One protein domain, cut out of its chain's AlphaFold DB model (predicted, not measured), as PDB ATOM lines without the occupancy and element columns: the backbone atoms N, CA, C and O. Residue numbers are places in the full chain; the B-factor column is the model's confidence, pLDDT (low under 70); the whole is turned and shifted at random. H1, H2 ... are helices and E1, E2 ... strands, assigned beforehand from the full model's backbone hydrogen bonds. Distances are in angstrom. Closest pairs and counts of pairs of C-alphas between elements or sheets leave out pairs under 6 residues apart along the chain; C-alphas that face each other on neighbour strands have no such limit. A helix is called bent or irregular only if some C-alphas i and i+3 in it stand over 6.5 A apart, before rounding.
ATOM      1  N   TYR A 107      35.327  26.511 -23.743       95.38
ATOM      2  CA  TYR A 107      34.801  27.441 -22.744       95.38
ATOM      3  C   TYR A 107      34.272  28.742 -23.346       95.38
ATOM      4  O   TYR A 107      34.686  29.184 -24.414       95.38
ATOM      5  N   VAL A 108      33.410  29.392 -22.565       96.50
ATOM      6  CA  VAL A 108      33.010  30.791 -22.701       96.50
ATOM      7  C   VAL A 108      33.190  31.452 -21.335       96.50
ATOM      8  O   VAL A 108      32.520  31.088 -20.366       96.50
ATOM      9  N   ASN A 109      34.114  32.404 -21.244       97.31
ATOM     10  CA  ASN A 109      34.415  33.156 -20.029       97.31
ATOM     11  C   ASN A 109      34.162  34.641 -20.258       97.31
ATOM     12  O   ASN A 109      34.504  35.177 -21.306       97.31
ATOM     13  N   VAL A 110      33.608  35.316 -19.256       97.25
ATOM     14  CA  VAL A 110      33.397  36.763 -19.279       97.25
ATOM     15  C   VAL A 110      34.209  37.405 -18.166       97.25
ATOM     16  O   VAL A 110      34.088  37.040 -16.995       97.25
ATOM     17  N   PHE A 111      35.034  38.371 -18.542       97.31
ATOM     18  CA  PHE A 111      35.809  39.227 -17.657       97.31
ATOM     19  C   PHE A 111      35.229  40.631 -17.715       97.31
ATOM     20  O   PHE A 111      34.802  41.088 -18.775       97.31
ATOM     21  N   MET A 112      35.206  41.325 -16.588       96.62
ATOM     22  CA  MET A 112      34.617  42.655 -16.516       96.62
ATOM     23  C   MET A 112      35.681  43.708 -16.276       96.62
ATOM     24  O   MET A 112      36.660  43.468 -15.573       96.62
ATOM     25  N   TYR A 113      35.436  44.895 -16.805       96.00
ATOM     26  CA  TYR A 113      36.197  46.091 -16.488       96.00
ATOM     27  C   TYR A 113      35.257  47.289 -16.382       96.00
ATOM     28  O   TYR A 113      34.123  47.257 -16.860       96.00
ATOM     29  N   SER A 114      35.716  48.357 -15.744       94.69
ATOM     30  CA  SER A 114      35.005  49.630 -15.701       94.69
ATOM     31  C   SER A 114      35.906  50.762 -16.178       94.69
ATOM     32  O   SER A 114      37.130  50.685 -16.090       94.69
ATOM     33  N   THR A 115      35.317  51.817 -16.725       93.94
ATOM     34  CA  THR A 115      36.054  52.998 -17.182       93.94
ATOM     35  C   THR A 115      35.249  54.231 -16.809       93.94
ATOM     36  O   THR A 115      34.126  54.403 -17.280       93.94
ATOM     37  N   SER A 116      35.797  55.079 -15.938       89.00
ATOM     38  CA  SER A 116      35.224  56.406 -15.694       89.00
ATOM     39  C   SER A 116      35.675  57.356 -16.807       89.00
ATOM     40  O   SER A 116      36.697  57.107 -17.444       89.00
ATOM     41  N   ALA A 117      34.951  58.452 -17.048       77.12
ATOM     42  CA  ALA A 117      35.195  59.353 -18.185       77.12
ATOM     43  C   ALA A 117      36.635  59.910 -18.300       77.12
ATOM     44  O   ALA A 117      37.011  60.424 -19.349       77.12
ATOM     45  N   GLN A 118      37.429  59.838 -17.230       76.38
ATOM     46  CA  GLN A 118      38.770  60.421 -17.137       76.38
ATOM     47  C   GLN A 118      39.829  59.413 -16.665       76.38
ATOM     48  O   GLN A 118      40.935  59.813 -16.307       76.38
ATOM     49  N   SER A 119      39.503  58.118 -16.611       83.19
ATOM     50  CA  SER A 119      40.417  57.093 -16.107       83.19
ATOM     51  C   SER A 119      40.697  56.015 -17.141       83.19
ATOM     52  O   SER A 119      39.851  55.704 -17.975       83.19
ATOM     53  N   GLU A 120      41.848  55.368 -16.996       88.75
ATOM     54  CA  GLU A 120      42.121  54.100 -17.666       88.75
ATOM     55  C   GLU A 120      41.090  53.024 -17.273       88.75
ATOM     56  O   GLU A 120      40.510  53.089 -16.173       88.75
ATOM     57  N   PRO A 121      40.852  52.023 -18.143       91.62
ATOM     58  CA  PRO A 121      40.063  50.855 -17.798       91.62
ATOM     59  C   PRO A 121      40.632  50.135 -16.576       91.62
ATOM     60  O   PRO A 121      41.829  49.864 -16.482       91.62
ATOM     61  N   LYS A 122      39.751  49.803 -15.637       94.31
ATOM     62  CA  LYS A 122      40.073  49.058 -14.428       94.31
ATOM     63  C   LYS A 122      39.399  47.698 -14.475       94.31
ATOM     64  O   LYS A 122      38.173  47.618 -14.506       94.31
ATOM     65  N   ASP A 123      40.200  46.642 -14.419       95.94
ATOM     66  CA  ASP A 123      39.681  45.282 -14.360       95.94
ATOM     67  C   ASP A 123      38.952  45.014 -13.036       95.94
ATOM     68  O   ASP A 123      39.318  45.483 -11.948       95.94
ATOM     69  N   VAL A 124      37.888  44.227 -13.134       94.81
ATOM     70  CA  VAL A 124      37.169  43.668 -11.997       94.81
ATOM     71  C   VAL A 124      37.733  42.273 -11.739       94.81
ATOM     72  O   VAL A 124      37.725  41.441 -12.647       94.81
ATOM     73  N   PRO A 125      38.214  41.979 -10.519       92.88
ATOM     74  CA  PRO A 125      38.718  40.652 -10.200       92.88
ATOM     75  C   PRO A 125      37.661  39.562 -10.401       92.88
ATOM     76  O   PRO A 125      36.515  39.705  -9.973       92.88
ATOM     77  N   GLY A 126      38.088  38.442 -10.983       92.38
ATOM     78  CA  GLY A 126      37.259  37.258 -11.188       92.38
ATOM     79  C   GLY A 126      36.815  37.061 -12.635       92.38
ATOM     80  O   GLY A 126      37.127  37.844 -13.530       92.38
ATOM     81  N   ARG A 127      36.100  35.958 -12.857       94.75
ATOM     82  CA  ARG A 127      35.492  35.616 -14.143       94.75
ATOM     83  C   ARG A 127      34.088  35.079 -13.925       94.75
ATOM     84  O   ARG A 127      33.843  34.365 -12.951       94.75
ATOM     85  N   THR A 128      33.212  35.336 -14.879       96.06
ATOM     86  CA  THR A 128      31.936  34.639 -15.004       96.06
ATOM     87  C   THR A 128      32.103  33.536 -16.033       96.06
ATOM     88  O   THR A 128      32.311  33.799 -17.216       96.06
ATOM     89  N   ALA A 129      32.056  32.285 -15.578       96.31
ATOM     90  CA  ALA A 129      32.119  31.137 -16.467       96.31
ATOM     91  C   ALA A 129      30.722  30.860 -17.036       96.31
ATOM     92  O   ALA A 129      29.842  30.385 -16.323       96.31
ATOM     93  N   CYS A 130      30.538  31.113 -18.329       94.19
ATOM     94  CA  CYS A 130      29.356  30.662 -19.064       94.19
ATOM     95  C   CYS A 130      29.498  29.191 -19.510       94.19
ATOM     96  O   CYS A 130      28.532  28.595 -19.986       94.19
ATOM     97  N   GLY A 131      30.673  28.583 -19.287       88.81
ATOM     98  CA  GLY A 131      30.951  27.149 -19.421       88.81
ATOM     99  C   GLY A 131      31.270  26.704 -20.848       88.81
ATOM    100  O   GLY A 131      31.356  27.531 -21.754       88.81
ATOM    101  N   SER A 132      31.437  25.396 -21.044       86.81
ATOM    102  CA  SER A 132      31.495  24.782 -22.374       86.81
ATOM    103  C   SER A 132      30.110  24.774 -23.023       86.81
ATOM    104  O   SER A 132      29.078  24.848 -22.334       86.81
ATOM    105  N   LYS A 133      30.076  24.745 -24.356       91.38
ATOM    106  CA  LYS A 133      28.842  24.840 -25.145       91.38
ATOM    107  C   LYS A 133      28.951  23.984 -26.397       91.38
ATOM    108  O   LYS A 133      29.997  23.945 -27.026       91.38
ATOM    109  N   THR A 134      27.877  23.288 -26.741       94.50
ATOM    110  CA  THR A 134      27.724  22.661 -28.059       94.50
ATOM    111  C   THR A 134      27.259  23.724 -29.063       94.50
ATOM    112  O   THR A 134      27.013  24.860 -28.658       94.50
ATOM    113  N   PRO A 135      27.095  23.405 -30.354       95.56
ATOM    114  CA  PRO A 135      26.451  24.332 -31.275       95.56
ATOM    115  C   PRO A 135      25.026  24.675 -30.811       95.56
ATOM    116  O   PRO A 135      24.288  23.791 -30.367       95.56
ATOM    117  N   GLY A 136      24.628  25.946 -30.914       94.56
ATOM    118  CA  GLY A 136      23.288  26.406 -30.543       94.56
ATOM    119  C   GLY A 136      23.221  27.829 -29.985       94.56
ATOM    120  O   GLY A 136      24.203  28.572 -29.983       94.56
ATOM    121  N   HIS A 137      22.029  28.201 -29.509       95.50
ATOM    122  CA  HIS A 137      21.741  29.495 -28.886       95.50
ATOM    123  C   HIS A 137      21.815  29.401 -27.365       95.50
ATOM    124  O   HIS A 137      21.256  28.480 -26.766       95.50
ATOM    125  N   TYR A 138      22.435  30.398 -26.739       95.69
ATOM    126  CA  TYR A 138      22.649  30.412 -25.299       95.69
ATOM    127  C   TYR A 138      22.429  31.789 -24.689       95.69
ATOM    128  O   TYR A 138      22.537  32.816 -25.357       95.69
ATOM    129  N   SER A 139      22.151  31.773 -23.387       94.94
ATOM    130  CA  SER A 139      22.037  32.947 -22.530       94.94
ATOM    131  C   SER A 139      22.871  32.724 -21.271       94.94
ATOM    132  O   SER A 139      22.878  31.622 -20.720       94.94
ATOM    133  N   CYS A 140      23.571  33.759 -20.815       94.62
ATOM    134  CA  CYS A 140      24.405  33.727 -19.616       94.62
ATOM    135  C   CYS A 140      24.211  35.010 -18.801       94.62
ATOM    136  O   CYS A 140      24.335  36.103 -19.350       94.62
ATOM    137  N   SER A 141      23.927  34.878 -17.504       95.38
ATOM    138  CA  SER A 141      23.874  36.014 -16.577       95.38
ATOM    139  C   SER A 141      25.279  36.420 -16.140       95.38
ATOM    140  O   SER A 141      26.047  35.599 -15.640       95.38
ATOM    141  N   VAL A 142      25.596  37.704 -16.286       95.19
ATOM    142  CA  VAL A 142      26.872  38.309 -15.904       95.19
ATOM    143  C   VAL A 142      26.632  39.328 -14.786       95.19
ATOM    144  O   VAL A 142      25.982  40.343 -15.036       95.19
ATOM    145  N   PRO A 143      27.134  39.103 -13.560       94.19
ATOM    146  CA  PRO A 143      26.900  39.988 -12.424       94.19
ATOM    147  C   PRO A 143      27.690  41.295 -12.547       94.19
ATOM    148  O   PRO A 143      28.912  41.291 -12.511       94.19
ATOM    149  N   LEU A 144      27.004  42.432 -12.602       92.81
ATOM    150  CA  LEU A 144      27.599  43.752 -12.838       92.81
ATOM    151  C   LEU A 144      28.002  44.492 -11.555       92.81
ATOM    152  O   LEU A 144      28.698  45.505 -11.622       92.81
ATOM    153  N   GLY A 145      27.574  44.010 -10.384       90.38
ATOM    154  CA  GLY A 145      27.674  44.755  -9.123       90.38
ATOM    155  C   GLY A 145      29.089  45.231  -8.779       90.38
ATOM    156  O   GLY A 145      29.274  46.377  -8.377       90.38
ATOM    157  N   ALA A 146      30.103  44.391  -8.998       91.06
ATOM    158  CA  ALA A 146      31.491  44.763  -8.725       91.06
ATOM    159  C   ALA A 146      32.026  45.826  -9.705       91.06
ATOM    160  O   ALA A 146      32.763  46.716  -9.287       91.06
ATOM    161  N   ALA A 147      31.624  45.775 -10.979       92.25
ATOM    162  CA  ALA A 147      31.986  46.785 -11.975       92.25
ATOM    163  C   ALA A 147      31.304  48.130 -11.680       92.25
ATOM    164  O   ALA A 147      31.952  49.175 -11.686       92.25
ATOM    165  N   LEU A 148      30.012  48.101 -11.336       91.25
ATOM    166  CA  LEU A 148      29.247  49.289 -10.954       91.25
ATOM    167  C   LEU A 148      29.792  49.939  -9.675       91.25
ATOM    168  O   LEU A 148      29.918  51.161  -9.603       91.25
ATOM    169  N   ALA A 149      30.202  49.139  -8.688       89.38
ATOM    170  CA  ALA A 149      30.818  49.646  -7.465       89.38
ATOM    171  C   ALA A 149      32.135  50.401  -7.731       89.38
ATOM    172  O   ALA A 149      32.433  51.379  -7.041       89.38
ATOM    173  N   GLN A 150      32.913  50.003  -8.747       91.12
ATOM    174  CA  GLN A 150      34.136  50.716  -9.133       91.12
ATOM    175  C   GLN A 150      33.853  52.118  -9.698       91.12
ATOM    176  O   GLN A 150      34.675  53.013  -9.500       91.12
ATOM    177  N   LEU A 151      32.687  52.324 -10.324       89.31
ATOM    178  CA  LEU A 151      32.241  53.628 -10.829       89.31
ATOM    179  C   LEU A 151      31.703  54.554  -9.726       89.31
ATOM    180  O   LEU A 151      31.476  55.735  -9.977       89.31
ATOM    181  N   LYS A 152      31.516  54.051  -8.495       86.75
ATOM    182  CA  LYS A 152      31.062  54.823  -7.319       86.75
ATOM    183  C   LYS A 152      29.775  55.631  -7.560       86.75
ATOM    184  O   LYS A 152      29.610  56.712  -7.002       86.75
ATOM    185  N   GLY A 153      28.875  55.115  -8.399       81.19
ATOM    186  CA  GLY A 153      27.611  55.774  -8.747       81.19
ATOM    187  C   GLY A 153      27.732  56.951  -9.723       81.19
ATOM    188  O   GLY A 153      26.739  57.636  -9.949       81.19
ATOM    189  N   GLY A 154      28.919  57.195 -10.286       84.38
ATOM    190  CA  GLY A 154      29.140  58.192 -11.332       84.38
ATOM    191  C   GLY A 154      28.882  57.663 -12.745       84.38
ATOM    192  O   GLY A 154      28.685  56.465 -12.958       84.38
ATOM    193  N   ASP A 155      28.921  58.579 -13.713       88.00
ATOM    194  CA  ASP A 155      28.886  58.244 -15.136       88.00
ATOM    195  C   ASP A 155      30.135  57.452 -15.548       88.00
ATOM    196  O   ASP A 155      31.245  57.673 -15.046       88.00
ATOM    197  N   GLY A 156      29.974  56.551 -16.513       91.12
ATOM    198  CA  GLY A 156      31.090  55.779 -17.041       91.12
ATOM    199  C   GLY A 156      30.656  54.660 -17.970       91.12
ATOM    200  O   GLY A 156      29.592  54.698 -18.582       91.12
ATOM    201  N   MET A 157      31.513  53.654 -18.074       93.38
ATOM    202  CA  MET A 157      31.312  52.478 -18.908       93.38
ATOM    203  C   MET A 157      31.596  51.216 -18.097       93.38
ATOM    204  O   MET A 157      32.562  51.164 -17.334       93.38
ATOM    205  N   VAL A 158      30.784  50.183 -18.306       93.75
ATOM    206  CA  VAL A 158      31.071  48.810 -17.881       93.75
ATOM    207  C   VAL A 158      31.371  47.987 -19.122       93.75
ATOM    208  O   VAL A 158      30.559  47.907 -20.038       93.75
ATOM    209  N   GLY A 159      32.550  47.384 -19.163       95.06
ATOM    210  CA  GLY A 159      32.992  46.531 -20.248       95.06
ATOM    211  C   GLY A 159      32.927  45.050 -19.898       95.06
ATOM    212  O   GLY A 159      33.265  44.654 -18.784       95.06
ATOM    213  N   LEU A 160      32.529  44.233 -20.868       96.31
ATOM    214  CA  LEU A 160      32.532  42.776 -20.834       96.31
ATOM    215  C   LEU A 160      33.530  42.280 -21.885       96.31
ATOM    216  O   LEU A 160      33.292  42.434 -23.081       96.31
ATOM    217  N   ARG A 161      34.647  41.691 -21.462       96.81
ATOM    218  CA  ARG A 161      35.576  40.963 -22.332       96.81
ATOM    219  C   ARG A 161      35.211  39.485 -22.302       96.81
ATOM    220  O   ARG A 161      35.394  38.818 -21.290       96.81
ATOM    221  N   ILE A 162      34.676  38.992 -23.404       96.69
ATOM    222  CA  ILE A 162      34.257  37.609 -23.578       96.69
ATOM    223  C   ILE A 162      35.382  36.875 -24.291       96.69
ATOM    224  O   ILE A 162      35.748  37.248 -25.402       96.69
ATOM    225  N   GLU A 163      35.924  35.853 -23.647       96.75
ATOM    226  CA  GLU A 163      36.948  34.973 -24.198       96.75
ATOM    227  C   GLU A 163      36.351  33.588 -24.409       96.75
ATOM    228  O   GLU A 163      35.720  33.015 -23.513       96.75
ATOM    229  N   THR A 164      36.564  33.052 -25.602       96.69
ATOM    230  CA  THR A 164      36.068  31.738 -26.007       96.69
ATOM    231  C   THR A 164      37.174  30.933 -26.657       96.69
ATOM    232  O   THR A 164      38.084  31.510 -27.255       96.69
ATOM    233  N   GLU A 165      37.079  29.613 -26.542       95.88
ATOM    234  CA  GLU A 165      38.006  28.682 -27.181       95.88
ATOM    235  C   GLU A 165      37.239  27.490 -27.755       95.88
ATOM    236  O   GLU A 165      36.388  26.919 -27.066       95.88
ATOM    237  N   GLY A 166      37.523  27.135 -29.008       93.94
ATOM    238  CA  GLY A 166      37.036  25.916 -29.656       93.94
ATOM    239  C   GLY A 166      37.744  24.661 -29.138       93.94
ATOM    240  O   GLY A 166      38.673  24.742 -28.331       93.94
ATOM    241  N   LEU A 167      37.323  23.479 -29.590       90.88
ATOM    242  CA  LEU A 167      38.031  22.229 -29.263       90.88
ATOM    243  C   LEU A 167      39.421  22.149 -29.908       90.88
ATOM    244  O   LEU A 167      40.330  21.562 -29.327       90.88
ATOM    245  N   ASP A 168      39.592  22.785 -31.066       91.19
ATOM    246  CA  ASP A 168      40.847  22.792 -31.823       91.19
ATOM    247  C   ASP A 168      41.850  23.852 -31.325       91.19
ATOM    248  O   ASP A 168      42.949  23.987 -31.859       91.19
ATOM    249  N   GLY A 169      41.497  24.590 -30.266       91.19
ATOM    250  CA  GLY A 169      42.336  25.629 -29.663       91.19
ATOM    251  C   GLY A 169      42.187  27.017 -30.289       91.19
ATOM    252  O   GLY A 169      42.840  27.953 -29.822       91.19
ATOM    253  N   ASP A 170      41.320  27.175 -31.292       92.69
ATOM    254  CA  ASP A 170      40.959  28.479 -31.856       92.69
ATOM    255  C   ASP A 170      40.326  29.372 -30.794       92.69
ATOM    256  O   ASP A 170      39.534  28.902 -29.975       92.69
ATOM    257  N   ARG A 171      40.646  30.669 -30.807       94.19
ATOM    258  CA  ARG A 171      40.196  31.626 -29.788       94.19
ATOM    259  C   ARG A 171      39.434  32.787 -30.406       94.19
ATOM    260  O   ARG A 171      39.835  33.324 -31.426       94.19
ATOM    261  N   SER A 172      38.376  33.231 -29.734       93.75
ATOM    262  CA  SER A 172      37.720  34.509 -30.047       93.75
ATOM    263  C   SER A 172      37.636  35.372 -28.806       93.75
ATOM    264  O   SER A 172      37.308  34.891 -27.717       93.75
ATOM    265  N   THR A 173      37.911  36.662 -28.984       95.50
ATOM    266  CA  THR A 173      37.758  37.687 -27.955       95.50
ATOM    267  C   THR A 173      36.817  38.778 -28.442       95.50
ATOM    268  O   THR A 173      37.105  39.476 -29.415       95.50
ATOM    269  N   VAL A 174      35.723  38.979 -27.714       94.75
ATOM    270  CA  VAL A 174      34.733  40.029 -27.981       94.75
ATOM    271  C   VAL A 174      34.699  40.996 -26.807       94.75
ATOM    272  O   VAL A 174      34.751  40.584 -25.651       94.75
ATOM    273  N   ARG A 175      34.604  42.292 -27.080       94.81
ATOM    274  CA  ARG A 175      34.426  43.339 -26.074       94.81
ATOM    275  C   ARG A 175      33.059  43.975 -26.251       94.81
ATOM    276  O   ARG A 175      32.758  44.504 -27.315       94.81
ATOM    277  N   VAL A 176      32.241  43.949 -25.206       94.12
ATOM    278  CA  VAL A 176      30.963  44.663 -25.157       94.12
ATOM    279  C   VAL A 176      31.072  45.794 -24.151       94.12
ATOM    280  O   VAL A 176      31.474  45.561 -23.022       94.12
ATOM    281  N   THR A 177      30.719  47.016 -24.532       94.12
ATOM    282  CA  THR A 177      30.743  48.176 -23.633       94.12
ATOM    283  C   THR A 177      29.329  48.676 -23.389       94.12
ATOM    284  O   THR A 177      28.619  48.993 -24.341       94.12
ATOM    285  N   LEU A 178      28.940  48.746 -22.118       92.25
ATOM    286  CA  LEU A 178      27.650  49.217 -21.629       92.25
ATOM    287  C   LEU A 178      27.821  50.611 -21.005       92.25
ATOM    288  O   LEU A 178      28.559  50.744 -20.023       92.25
ATOM    289  N   PRO A 179      27.149  51.647 -21.527       91.38
ATOM    290  CA  PRO A 179      27.165  52.967 -20.913       91.38
ATOM    291  C   PRO A 179      26.409  52.959 -19.587       91.38
ATOM    292  O   PRO A 179      25.323  52.382 -19.481       91.38
ATOM    293  N   VAL A 180      26.984  53.630 -18.591       89.25
ATOM    294  CA  VAL A 180      26.393  53.847 -17.269       89.25
ATOM    295  C   VAL A 180      26.113  55.327 -17.094       89.25
ATOM    296  O   VAL A 180      27.021  56.150 -17.227       89.25
ATOM    297  N   LYS A 181      24.864  55.655 -16.772       85.50
ATOM    298  CA  LYS A 181      24.462  57.014 -16.413       85.50
ATOM    299  C   LYS A 181      24.140  57.066 -14.928       85.50
ATOM    300  O   LYS A 181      23.322  56.283 -14.455       85.50
ATOM    301  N   ALA A 182      24.780  57.973 -14.206       77.25
ATOM    302  CA  ALA A 182      24.540  58.203 -12.795       77.25
ATOM    303  C   ALA A 182      23.054  58.479 -12.540       77.25
ATOM    304  O   ALA A 182      22.377  59.150 -13.328       77.25
ATOM    305  N   ALA A 183      22.559  57.990 -11.404       71.12
ATOM    306  CA  ALA A 183      21.237  58.356 -10.931       71.12
ATOM    307  C   ALA A 183      21.194  59.879 -10.757       71.12
ATOM    308  O   ALA A 183      21.954  60.431  -9.956       71.12
ATOM    309  N   SER A 184      20.298  60.566 -11.467       58.75
ATOM    310  CA  SER A 184      19.995  61.956 -11.136       58.75
ATOM    311  C   SER A 184      19.500  61.982  -9.695       58.75
ATOM    312  O   SER A 184      18.417  61.476  -9.396       58.75
ATOM    313  N   GLN A 185      20.294  62.552  -8.791       53.22
ATOM    314  CA  GLN A 185      19.832  62.874  -7.451       53.22
ATOM    315  C   GLN A 185      18.813  64.000  -7.596       53.22
ATOM    316  O   GLN A 185      19.148  65.178  -7.517       53.22
TER     317      GLN A 185
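This is residues 107 to 185 of the 223 residues of an uncharacterized protein of Variovorax sp. PAMC28562 (UniProt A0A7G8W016). One twisted antiparallel sheet of four long strands makes the length of this domain, with E1 and E4 side by side in its middle, the bent strand E2 at one edge and E5 at the other. The short helix H1 lies over one face of the sheet, and E3 folds back from the end of E2 over that same face; the other face bears no named element. The printed part has 79 residues, with one named helix and five named strands in the order E1, E2, E3, H1, E4, E5; the sheet runs E2, E1, E4, E5, and the class is mostly strand. The whole is only just loose, close to compact, with a radius of gyration of the C-alphas of 14.4 A, and its outline is a rod spanning 49 by 23 by 18 A.

Begin with the inner strands of the sheet, E1, residues 107 to 116, and E4, residues 156 to 166. They are antiparallel at 162 degrees, and N 111 and O 161 as well as N 161 and O 111 stand 2.8 A apart, within hydrogen-bond range. On one side of E1 look for the edge strand E2, residues 122 to 133, antiparallel to it at 157 degrees; the two form a hairpin. N 114 and O 122, 2.8 A apart, and N 110 and O 128, 2.9 A apart, lie on the two sides of residue 125, where E2 bends by 68 degrees. The other edge strand is E5, residues 171 to 180, which forms a hairpin with E4 and is antiparallel to it at 163 degrees; N 160 and O 176 are 2.7 A apart. From edge to edge the strands' lines turn by 53 degrees. Now look at H1, residues 145 to 150, which is on the sheet at a height over the sheet of 7.4 A. It lies over E1 and runs along the strands, at 21 degrees to E1 on the local plane; the closest C-alphas of the two are those of Ser 114 and Ala 147, 5.6 A apart. In H1 every O i to N i+4 pair is within hydrogen-bond range. E3, residues 136 to 143, pairs with no named strand. Its closest C-alphas to E2 are Cys 140 and Cys 130, 5.8 A apart, and to E1 Val 142 and Val 110, 7.5 A apart. E3 is apart from E4 and from E5, and it and H1 meet only through their link.

Find C-alpha 107 at (34.801, 27.441, -22.744); from there E1 runs 29.8 A to Ser 116, with y rising to 56.406. E2 spans 28.8 A from Lys 122 to Lys 133, and E3 spans 22.9 A from Gly 136 to Pro 143. H1 begins at C-alpha 145, at (27.674, 44.755, -9.123), and measures 8.8 A to Gln 150. E4, from Gly 156 to Gly 166, measures 33.0 A. E5 runs 29.0 A from Arg 171 to Val 180, where its last C-alpha is at (26.393, 53.847, -17.269).

The two C-alphas farthest apart are those of Asp 168, in the link between E4 and E5, and Gln 185, the last printed residue, 51.4 A apart. The first and last printed C-alphas, of Tyr 107 and Gln 185, are 41.4 A apart. The printed part has no cut, and the five links between its elements are tight. Look in the B-factor column for the model's confidence: the mean pLDDT of the printed part is 91.1, and residues 184 to 185 are under 70.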